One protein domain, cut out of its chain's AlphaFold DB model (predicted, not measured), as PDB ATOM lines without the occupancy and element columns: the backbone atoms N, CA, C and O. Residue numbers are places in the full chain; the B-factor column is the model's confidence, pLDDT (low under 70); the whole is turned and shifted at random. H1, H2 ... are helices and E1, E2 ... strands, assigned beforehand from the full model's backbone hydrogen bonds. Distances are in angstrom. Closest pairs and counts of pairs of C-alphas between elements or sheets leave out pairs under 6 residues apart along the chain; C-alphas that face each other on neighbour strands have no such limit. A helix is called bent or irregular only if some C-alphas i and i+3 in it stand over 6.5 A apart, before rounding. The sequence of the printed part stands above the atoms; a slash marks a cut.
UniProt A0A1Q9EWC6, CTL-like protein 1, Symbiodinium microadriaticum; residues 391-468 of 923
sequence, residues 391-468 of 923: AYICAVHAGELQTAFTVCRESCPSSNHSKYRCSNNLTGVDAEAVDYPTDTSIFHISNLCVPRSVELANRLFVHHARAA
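What this domain is: This is residues 391 to 468 of the 923 residues of the protein "CTL-like protein 1" of Symbiodinium microadriaticum (UniProt A0A1Q9EWC6). A sharply bent two-stranded hairpin, E1 and E2, lies in the middle, with a second hairpin, E3 and E4, packed on one side of it and, on the other side, a small third hairpin, E5 and E6, and the closing helix H1. H1 packs on E2 and on E6, and the loops of the second and third hairpins lie at opposite ends of the whole. The printed part has 78 residues with six named strands and one named helix, in the order E1 E2 E3 E4 E5 E6 H1, and each of the three two-stranded sheets is antiparallel. The class is mixed, helices and strands, and the whole is compact, with a radius of gyration of the C-alphas of 11.8 A and a rounded outline of 33 by 27 by 20 A.

How they stand to each other: E1, residues 391 to 397, and E2, residues 400 to 409, form a hairpin at 143 degrees between directions; N 392 and O 407 are 2.8 A apart, within hydrogen-bond range, as are N 402 and O 394, 2.8 A. E2 bends by 89 degrees at residue 404. E3, residues 419 to 423, and E4, residues 430 to 434, form a hairpin at 140 degrees, with N 422 and O 431 within hydrogen-bond range at 2.9 A. The closest C-alphas of E1 and E4 are those of Val 396 and Ala 433, 6.6 A; those of E2 and E3 are Phe 405 and Ser 423, 7.1 A. E5, residues 438 to 440, and E6, residues 449 to 451, form a hairpin at 138 degrees, with N 439 and O 450 within hydrogen-bond range at 2.9 A. The closest C-alphas of E1 and E6 are those of Tyr 392 and Cys 449, 5.2 A. For H1, residues 454 to 467, the closest C-alphas with E2 are Leu 401 and Leu 460, 7.1 A, and with E6 Pro 451 and Ala 457, 5.1 A. H1 is apart from E1, E3, E4 and E5. Every O i to N i+4 pair in H1 is within hydrogen-bond range.

Where its parts are: E1 begins at C-alpha 391 (177.692, 119.448, 134.961) and is 18.9 A long; E2 is 19.6 A long and ends at C-alpha 409 (174.648, 115.613, 138.569). E3 measures 12.8 A and E4 12.7 A, while E5 and E6 have three residues each. H1 is 19.4 A long and ends at C-alpha 467 (185.967, 125.478, 123.103).

The domain as a whole: The two C-alphas farthest apart are those of Thr 427 and His 444, 34.9 A. The printed part has no cut and no long link. The mean pLDDT of the printed part is 83.8; residues 442 to 446, 465 and 467 to 468 are under 70.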
ATOM      1  N   ALA A 391     177.252 120.126 136.165       92.00
ATOM      2  CA  ALA A 391     177.692 119.448 134.961       92.00
ATOM      3  C   ALA A 391     178.998 118.700 135.230       92.00
ATOM      4  O   ALA A 391     179.981 119.263 135.717       92.00
ATOM      5  N   TYR A 392     179.001 117.421 134.891       93.44
ATOM      6  CA  TYR A 392     180.132 116.515 135.003       93.44
ATOM      7  C   TYR A 392     180.521 116.023 133.612       93.44
ATOM      8  O   TYR A 392     179.652 115.708 132.806       93.44
ATOM      9  N   ILE A 393     181.817 115.964 133.315       92.62
ATOM     10  CA  ILE A 393     182.317 115.508 132.013       92.62
ATOM     11  C   ILE A 393     182.737 114.051 132.137       92.62
ATOM     12  O   ILE A 393     183.494 113.690 133.029       92.62
ATOM     13  N   CYS A 394     182.237 113.208 131.241       91.94
ATOM     14  CA  CYS A 394     182.531 111.781 131.267       91.94
ATOM     15  C   CYS A 394     184.012 111.483 130.981       91.94
ATOM     16  O   CYS A 394     184.639 112.132 130.143       91.94
ATOM     17  N   ALA A 395     184.563 110.461 131.643       89.88
ATOM     18  CA  ALA A 395     185.854 109.871 131.292       89.88
ATOM     19  C   ALA A 395     185.628 108.551 130.542       89.88
ATOM     20  O   ALA A 395     184.839 107.724 130.986       89.88
ATOM     21  N   VAL A 396     186.309 108.353 129.410       81.00
ATOM     22  CA  VAL A 396     186.176 107.120 128.602       81.00
ATOM     23  C   VAL A 396     187.111 106.042 129.128       81.00
ATOM     24  O   VAL A 396     186.695 104.906 129.346       81.00
ATOM     25  N   HIS A 397     188.367 106.408 129.382       81.25
ATOM     26  CA  HIS A 397     189.418 105.544 129.918       81.25
ATOM     27  C   HIS A 397     190.181 106.289 131.019       81.25
ATOM     28  O   HIS A 397     190.122 107.519 131.086       81.25
ATOM     29  N   ALA A 398     190.889 105.561 131.889       77.06
ATOM     30  CA  ALA A 398     191.674 106.135 132.981       77.06
ATOM     31  C   ALA A 398     192.690 107.168 132.443       77.06
ATOM     32  O   ALA A 398     193.769 106.806 131.986       77.06
ATOM     33  N   GLY A 399     192.318 108.454 132.464       80.62
ATOM     34  CA  GLY A 399     193.139 109.571 131.980       80.62
ATOM     35  C   GLY A 399     192.590 110.355 130.775       80.62
ATOM     36  O   GLY A 399     193.139 111.412 130.457       80.62
ATOM     37  N   GLU A 400     191.511 109.917 130.115       87.62
ATOM     38  CA  GLU A 400     190.931 110.626 128.960       87.62
ATOM     39  C   GLU A 400     189.508 111.136 129.224       87.62
ATOM     40  O   GLU A 400     188.592 110.362 129.505       87.62
ATOM     41  N   LEU A 401     189.332 112.459 129.102       89.38
ATOM     42  CA  LEU A 401     188.044 113.143 129.221       89.38
ATOM     43  C   LEU A 401     187.343 113.207 127.869       89.38
ATOM     44  O   LEU A 401     187.903 113.700 126.888       89.38
ATOM     45  N   GLN A 402     186.083 112.794 127.846       88.00
ATOM     46  CA  GLN A 402     185.203 112.898 126.695       88.00
ATOM     47  C   GLN A 402     184.347 114.149 126.837       88.00
ATOM     48  O   GLN A 402     183.187 114.132 127.233       88.00
ATOM     49  N   THR A 403     184.953 115.270 126.495       81.00
ATOM     50  CA  THR A 403     184.386 116.620 126.609       81.00
ATOM     51  C   THR A 403     183.132 116.864 125.770       81.00
ATOM     52  O   THR A 403     182.450 117.859 125.991       81.00
ATOM     53  N   ALA A 404     182.820 115.972 124.826       79.94
ATOM     54  CA  ALA A 404     181.565 115.985 124.080       79.94
ATOM     55  C   ALA A 404     180.357 115.522 124.919       79.94
ATOM     56  O   ALA A 404     179.230 115.828 124.549       79.94
ATOM     57  N   PHE A 405     180.581 114.821 126.040       84.62
ATOM     58  CA  PHE A 405     179.517 114.312 126.907       84.62
ATOM     59  C   PHE A 405     179.603 114.930 128.290       84.62
ATOM     60  O   PHE A 405     180.341 114.487 129.174       84.62
ATOM     61  N   THR A 406     178.799 115.964 128.465       89.75
ATOM     62  CA  THR A 406     178.452 116.531 129.759       89.75
ATOM     63  C   THR A 406     177.206 115.828 130.292       89.75
ATOM     64  O   THR A 406     176.268 115.557 129.551       89.75
ATOM     65  N   VAL A 407     177.175 115.517 131.583       91.94
ATOM     66  CA  VAL A 407     176.036 114.895 132.271       91.94
ATOM     67  C   VAL A 407     175.707 115.728 133.499       91.94
ATOM     68  O   VAL A 407     176.601 116.087 134.264       91.94
ATOM     69  N   CYS A 408     174.428 116.020 133.715       93.56
ATOM     70  CA  CYS A 408     173.996 116.720 134.919       93.56
ATOM     71  C   CYS A 408     173.987 115.790 136.146       93.56
ATOM     72  O   CYS A 408     173.554 114.641 136.077       93.56
ATOM     73  N   ARG A 409     174.446 116.302 137.289       93.44
ATOM     74  CA  ARG A 409     174.648 115.613 138.569       93.44
ATOM     75  C   ARG A 409     174.136 116.465 139.719       93.44
ATOM     76  O   ARG A 409     174.234 117.688 139.693       93.44
ATOM     77  N   GLU A 410     173.628 115.819 140.759       94.19
ATOM     78  CA  GLU A 410     173.213 116.508 141.988       94.19
ATOM     79  C   GLU A 410     174.402 116.973 142.835       94.19
ATOM     80  O   GLU A 410     174.378 118.068 143.389       94.19
ATOM     81  N   SER A 411     175.479 116.188 142.853       94.25
ATOM     82  CA  SER A 411     176.738 116.513 143.521       94.25
ATOM     83  C   SER A 411     177.929 116.042 142.691       94.25
ATOM     84  O   SER A 411     177.852 115.013 142.014       94.25
ATOM     85  N   CYS A 412     179.045 116.762 142.776       95.19
ATOM     86  CA  CYS A 412     180.294 116.341 142.150       95.19
ATOM     87  C   CYS A 412     180.848 115.075 142.834       95.19
ATOM     88  O   CYS A 412     180.906 115.039 144.066       95.19
ATOM     89  N   PRO A 413     181.214 114.018 142.079       95.12
ATOM     90  CA  PRO A 413     181.725 112.779 142.658       95.12
ATOM     91  C   PRO A 413     183.027 113.032 143.421       95.12
ATOM     92  O   PRO A 413     183.979 113.569 142.865       95.12
ATOM     93  N   SER A 414     183.080 112.628 144.689       95.06
ATOM     94  CA  SER A 414     184.250 112.807 145.563       95.06
ATOM     95  C   SER A 414     185.212 111.611 145.558       95.06
ATOM     96  O   SER A 414     186.321 111.716 146.085       95.06
ATOM     97  N   SER A 415     184.804 110.480 144.969       93.31
ATOM     98  CA  SER A 415     185.564 109.224 144.909       93.31
ATOM     99  C   SER A 415     185.312 108.474 143.595       93.31
ATOM    100  O   SER A 415     184.362 108.783 142.881       93.31
ATOM    101  N   ASN A 416     186.130 107.456 143.311       91.56
ATOM    102  CA  ASN A 416     186.057 106.664 142.074       91.56
ATOM    103  C   ASN A 416     185.117 105.451 142.184       91.56
ATOM    104  O   ASN A 416     185.166 104.546 141.357       91.56
ATOM    105  N   HIS A 417     184.326 105.360 143.255       90.31
ATOM    106  CA  HIS A 417     183.481 104.191 143.506       90.31
ATOM    107  C   HIS A 417     182.127 104.271 142.802       90.31
ATOM    108  O   HIS A 417     181.489 103.240 142.593       90.31
ATOM    109  N   SER A 418     181.681 105.472 142.428       88.81
ATOM    110  CA  SER A 418     180.452 105.639 141.666       88.81
ATOM    111  C   SER A 418     180.688 105.312 140.191       88.81
ATOM    112  O   SER A 418     181.706 105.672 139.597       88.81
ATOM    113  N   LYS A 419     179.735 104.590 139.603       87.81
ATOM    114  CA  LYS A 419     179.653 104.351 138.164       87.81
ATOM    115  C   LYS A 419     178.457 105.102 137.620       87.81
ATOM    116  O   LYS A 419     177.434 105.200 138.297       87.81
ATOM    117  N   TYR A 420     178.580 105.605 136.403       83.75
ATOM    118  CA  TYR A 420     177.496 106.329 135.760       83.75
ATOM    119  C   TYR A 420     177.443 106.040 134.275       83.75
ATOM    120  O   TYR A 420     178.453 105.725 133.648       83.75
ATOM    121  N   ARG A 421     176.243 106.174 133.714       87.50
ATOM    122  CA  ARG A 421     176.033 106.027 132.279       87.50
ATOM    123  C   ARG A 421     176.598 107.235 131.548       87.50
ATOM    124  O   ARG A 421     176.137 108.360 131.738       87.50
ATOM    125  N   CYS A 422     177.599 106.967 130.727       88.00
ATOM    126  CA  CYS A 422     178.171 107.889 129.769       88.00
ATOM    127  C   CYS A 422     177.913 107.319 128.374       88.00
ATOM    128  O   CYS A 422     178.258 106.170 128.095       88.00
ATOM    129  N   SER A 423     177.291 108.109 127.502       82.81
ATOM    130  CA  SER A 423     177.058 107.696 126.118       82.81
ATOM    131  C   SER A 423     178.395 107.581 125.386       82.81
ATOM    132  O   SER A 423     179.174 108.535 125.322       82.81
ATOM    133  N   ASN A 424     178.684 106.407 124.830       78.94
ATOM    134  CA  ASN A 424     179.895 106.200 124.050       78.94
ATOM    135  C   ASN A 424     179.687 106.727 122.618       78.94
ATOM    136  O   ASN A 424     178.768 106.299 121.924       78.94
ATOM    137  N   ASN A 425     180.575 107.615 122.151       71.81
ATOM    138  CA  ASN A 425     180.524 108.204 120.801       71.81
ATOM    139  C   ASN A 425     180.487 107.152 119.687       71.81
ATOM    140  O   ASN A 425     179.955 107.412 118.615       71.81
ATOM    141  N   LEU A 426     181.128 106.006 119.920       76.56
ATOM    142  CA  LEU A 426     181.328 104.989 118.892       76.56
ATOM    143  C   LEU A 426     180.109 104.088 118.713       76.56
ATOM    144  O   LEU A 426     179.898 103.567 117.625       76.56
ATOM    145  N   THR A 427     179.330 103.885 119.773       79.00
ATOM    146  CA  THR A 427     178.211 102.939 119.761       79.00
ATOM    147  C   THR A 427     176.860 103.625 119.897       79.00
ATOM    148  O   THR A 427     175.849 103.004 119.594       79.00
ATOM    149  N   GLY A 428     176.816 104.873 120.382       76.06
ATOM    150  CA  GLY A 428     175.570 105.528 120.790       76.06
ATOM    151  C   GLY A 428     174.871 104.821 121.958       76.06
ATOM    152  O   GLY A 428     173.739 105.156 122.288       76.06
ATOM    153  N   VAL A 429     175.528 103.828 122.569       80.00
ATOM    154  CA  VAL A 429     175.008 103.057 123.699       80.00
ATOM    155  C   VAL A 429     175.629 103.602 124.976       80.00
ATOM    156  O   VAL A 429     176.850 103.766 125.069       80.00
ATOM    157  N   ASP A 430     174.781 103.852 125.967       81.94
ATOM    158  CA  ASP A 430     175.193 104.211 127.318       81.94
ATOM    159  C   ASP A 430     176.052 103.098 127.933       81.94
ATOM    160  O   ASP A 430     175.567 101.999 128.210       81.94
ATOM    161  N   ALA A 431     177.329 103.388 128.175       83.56
ATOM    162  CA  ALA A 431     178.232 102.507 128.902       83.56
ATOM    163  C   ALA A 431     178.415 103.019 130.338       83.56
ATOM    164  O   ALA A 431     178.482 104.226 130.578       83.56
ATOM    165  N   GLU A 432     178.512 102.110 131.310       87.81
ATOM    166  CA  GLU A 432     178.902 102.482 132.672       87.81
ATOM    167  C   GLU A 432     180.392 102.841 132.708       87.81
ATOM    168  O   GLU A 432     181.256 101.970 132.607       87.81
ATOM    169  N   ALA A 433     180.689 104.127 132.871       87.00
ATOM    170  CA  ALA A 433     182.032 104.627 133.119       87.00
ATOM    171  C   ALA A 433     182.269 104.787 134.628       87.00
ATOM    172  O   ALA A 433     181.359 105.137 135.386       87.00
ATOM    173  N   VAL A 434     183.500 104.521 135.068       89.62
ATOM    174  CA  VAL A 434     183.936 104.760 136.452       89.62
ATOM    175  C   VAL A 434     184.160 106.258 136.637       89.62
ATOM    176  O   VAL A 434     184.852 106.882 135.830       89.62
ATOM    177  N   ASP A 435     183.585 106.836 137.690       90.62
ATOM    178  CA  ASP A 435     183.777 108.250 137.988       90.62
ATOM    179  C   ASP A 435     185.209 108.549 138.447       90.62
ATOM    180  O   ASP A 435     185.920 107.689 138.971       90.62
ATOM    181  N   TYR A 436     185.632 109.798 138.272       92.94
ATOM    182  CA  TYR A 436     186.875 110.315 138.837       92.94
ATOM    183  C   TYR A 436     186.566 111.363 139.914       92.94
ATOM    184  O   TYR A 436     185.507 111.998 139.880       92.94
ATOM    185  N   PRO A 437     187.474 111.579 140.882       93.88
ATOM    186  CA  PRO A 437     187.199 112.456 141.994       93.88
ATOM    187  C   PRO A 437     187.284 113.898 141.500       93.88
ATOM    188  O   PRO A 437     188.247 114.313 140.845       93.88
ATOM    189  N   THR A 438     186.261 114.664 141.824       93.31
ATOM    190  CA  THR A 438     186.073 116.055 141.436       93.31
ATOM    191  C   THR A 438     185.771 116.889 142.664       93.31
ATOM    192  O   THR A 438     185.222 116.393 143.646       93.31
ATOM    193  N   ASP A 439     186.108 118.166 142.583       91.31
ATOM    194  CA  ASP A 439     185.598 119.174 143.497       91.31
ATOM    195  C   ASP A 439     184.675 120.120 142.737       91.31
ATOM    196  O   ASP A 439     184.779 120.311 141.518       91.31
ATOM    197  N   THR A 440     183.751 120.730 143.471       85.88
ATOM    198  CA  THR A 440     183.031 121.885 142.951       85.88
ATOM    199  C   THR A 440     184.055 122.965 142.640       85.88
ATOM    200  O   THR A 440     184.856 123.322 143.506       85.88
ATOM    201  N   SER A 441     184.040 123.457 141.403       72.31
ATOM    202  CA  SER A 441     184.879 124.565 140.958       72.31
ATOM    203  C   SER A 441     184.991 125.658 142.033       72.31
ATOM    204  O   SER A 441     183.982 126.204 142.478       72.31
ATOM    205  N   ILE A 442     186.225 126.028 142.406       59.06
ATOM    206  CA  ILE A 442     186.510 127.193 143.273       59.06
ATOM    207  C   ILE A 442     185.920 128.471 142.649       59.06
ATOM    208  O   ILE A 442     185.551 129.426 143.334       59.06
ATOM    209  N   PHE A 443     185.777 128.484 141.323       59.91
ATOM    210  CA  PHE A 443     184.969 129.471 140.635       59.91
ATOM    211  C   PHE A 443     183.497 129.087 140.820       59.91
ATOM    212  O   PHE A 443     182.936 128.389 139.979       59.91
ATOM    213  N   HIS A 444     182.864 129.603 141.881       56.78
ATOM    214  CA  HIS A 444     181.415 129.536 142.177       56.78
ATOM    215  C   HIS A 444     180.476 129.969 141.028       56.78
ATOM    216  O   HIS A 444     179.263 130.034 141.191       56.78
ATOM    217  N   ILE A 445     181.044 130.334 139.884       55.97
ATOM    218  CA  ILE A 445     180.384 130.920 138.732       55.97
ATOM    219  C   ILE A 445     179.868 129.817 137.798       55.97
ATOM    220  O   ILE A 445     178.851 130.023 137.157       55.97
ATOM    221  N   SER A 446     180.489 128.632 137.757       66.62
ATOM    222  CA  SER A 446     179.969 127.499 136.985       66.62
ATOM    223  C   SER A 446     179.711 126.305 137.892       66.62
ATOM    224  O   SER A 446     180.557 125.918 138.699       66.62
ATOM    225  N   ASN A 447     178.554 125.662 137.725       82.56
ATOM    226  CA  ASN A 447     178.275 124.384 138.372       82.56
ATOM    227  C   ASN A 447     179.062 123.248 137.682       82.56
ATOM    228  O   ASN A 447     178.509 122.198 137.402       82.56
ATOM    229  N   LEU A 448     180.331 123.448 137.331       89.44
ATOM    230  CA  LEU A 448     181.169 122.443 136.681       89.44
ATOM    231  C   LEU A 448     181.932 121.643 137.744       89.44
ATOM    232  O   LEU A 448     182.573 122.221 138.626       89.44
ATOM    233  N   CYS A 449     181.905 120.318 137.634       92.19
ATOM    234  CA  CYS A 449     182.740 119.442 138.447       92.19
ATOM    235  C   CYS A 449     184.165 119.405 137.885       92.19
ATOM    236  O   CYS A 449     184.399 118.891 136.789       92.19
ATOM    237  N   VAL A 450     185.123 119.953 138.636       91.56
ATOM    238  CA  VAL A 450     186.527 120.050 138.216       91.56
ATOM    239  C   VAL A 450     187.296 118.843 138.764       91.56
ATOM    240  O   VAL A 450     187.213 118.580 139.963       91.56
ATOM    241  N   PRO A 451     188.045 118.093 137.934       92.62
ATOM    242  CA  PRO A 451     188.856 116.969 138.399       92.62
ATOM    243  C   PRO A 451     189.841 117.386 139.500       92.62
ATOM    244  O   PRO A 451     190.523 118.399 139.360       92.62
ATOM    245  N   ARG A 452     189.988 116.574 140.557       92.19
ATOM    246  CA  ARG A 452     191.048 116.759 141.571       92.19
ATOM    247  C   ARG A 452     192.442 116.476 141.020       92.19
ATOM    248  O   ARG A 452     193.426 117.045 141.484       92.19
ATOM    249  N   SER A 453     192.536 115.578 140.039       91.69
ATOM    250  CA  SER A 453     193.795 115.311 139.345       91.69
ATOM    251  C   SER A 453     194.184 116.518 138.499       91.69
ATOM    252  O   SER A 453     193.450 116.903 137.587       91.69
ATOM    253  N   VAL A 454     195.366 117.073 138.770       83.75
ATOM    254  CA  VAL A 454     195.927 118.223 138.045       83.75
ATOM    255  C   VAL A 454     196.036 117.940 136.544       83.75
ATOM    256  O   VAL A 454     195.790 118.828 135.733       83.75
ATOM    257  N   GLU A 455     196.340 116.700 136.148       88.75
ATOM    258  CA  GLU A 455     196.441 116.327 134.735       88.75
ATOM    259  C   GLU A 455     195.080 116.396 134.027       88.75
ATOM    260  O   GLU A 455     194.957 117.022 132.971       88.75
ATOM    261  N   LEU A 456     194.043 115.800 134.624       87.62
ATOM    262  CA  LEU A 456     192.683 115.837 134.078       87.62
ATOM    263  C   LEU A 456     192.121 117.258 134.107       87.62
ATOM    264  O   LEU A 456     191.500 117.678 133.134       87.62
ATOM    265  N   ALA A 457     192.375 118.021 135.174       84.69
ATOM    266  CA  ALA A 457     191.983 119.421 135.266       84.69
ATOM    267  C   ALA A 457     192.643 120.247 134.158       84.69
ATOM    268  O   ALA A 457     191.957 120.985 133.461       84.69
ATOM    269  N   ASN A 458     193.944 120.070 133.910       79.19
ATOM    270  CA  ASN A 458     194.638 120.750 132.819       79.19
ATOM    271  C   ASN A 458     194.098 120.346 131.446       79.19
ATOM    272  O   ASN A 458     193.907 121.217 130.605       79.19
ATOM    273  N   ARG A 459     193.792 119.065 131.201       84.50
ATOM    274  CA  ARG A 459     193.160 118.630 129.940       84.50
ATOM    275  C   ARG A 459     191.765 119.228 129.773       84.50
ATOM    276  O   ARG A 459     191.445 119.720 128.692       84.50
ATOM    277  N   LEU A 460     190.971 119.236 130.845       84.81
ATOM    278  CA  LEU A 460     189.661 119.874 130.885       84.81
ATOM    279  C   LEU A 460     189.780 121.361 130.570       84.81
ATOM    280  O   LEU A 460     189.081 121.857 129.693       84.81
ATOM    281  N   PHE A 461     190.701 122.060 131.234       79.56
ATOM    282  CA  PHE A 461     190.948 123.469 130.995       79.56
ATOM    283  C   PHE A 461     191.464 123.702 129.591       79.56
ATOM    284  O   PHE A 461     190.942 124.590 128.955       79.56
ATOM    285  N   VAL A 462     192.393 122.920 129.041       77.81
ATOM    286  CA  VAL A 462     192.861 123.078 127.653       77.81
ATOM    287  C   VAL A 462     191.718 122.872 126.660       77.81
ATOM    288  O   VAL A 462     191.603 123.633 125.697       77.81
ATOM    289  N   HIS A 463     190.851 121.885 126.895       78.56
ATOM    290  CA  HIS A 463     189.700 121.637 126.039       78.56
ATOM    291  C   HIS A 463     188.662 122.756 126.145       78.56
ATOM    292  O   HIS A 463     188.263 123.310 125.124       78.56
ATOM    293  N   HIS A 464     188.256 123.139 127.357       73.31
ATOM    294  CA  HIS A 464     187.362 124.277 127.560       73.31
ATOM    295  C   HIS A 464     187.984 125.574 127.072       73.31
ATOM    296  O   HIS A 464     187.296 126.391 126.496       73.31
ATOM    297  N   ALA A 465     189.285 125.752 127.216       67.00
ATOM    298  CA  ALA A 465     189.998 126.912 126.727       67.00
ATOM    299  C   ALA A 465     189.936 126.955 125.187       67.00
ATOM    300  O   ALA A 465     189.754 128.027 124.624       67.00
ATOM    301  N   ARG A 466     190.024 125.811 124.491       71.12
ATOM    302  CA  ARG A 466     189.806 125.738 123.032       71.12
ATOM    303  C   ARG A 466     188.342 125.922 122.624       71.12
ATOM    304  O   ARG A 466     188.098 126.487 121.569       71.12
ATOM    305  N   ALA A 467     187.397 125.418 123.414       64.88
ATOM    306  CA  ALA A 467     185.967 125.478 123.103       64.88
ATOM    307  C   ALA A 467     185.305 126.800 123.533       64.88
ATOM    308  O   ALA A 467     184.281 127.179 122.985       64.88
ATOM    309  N   ALA A 468     185.884 127.503 124.500       62.94
ATOM    310  CA  ALA A 468     185.339 128.700 125.116       62.94
ATOM    311  C   ALA A 468     186.378 129.826 125.063       62.94
ATOM    312  O   ALA A 468     186.895 130.289 126.086       62.94
TER     313      ALA A 468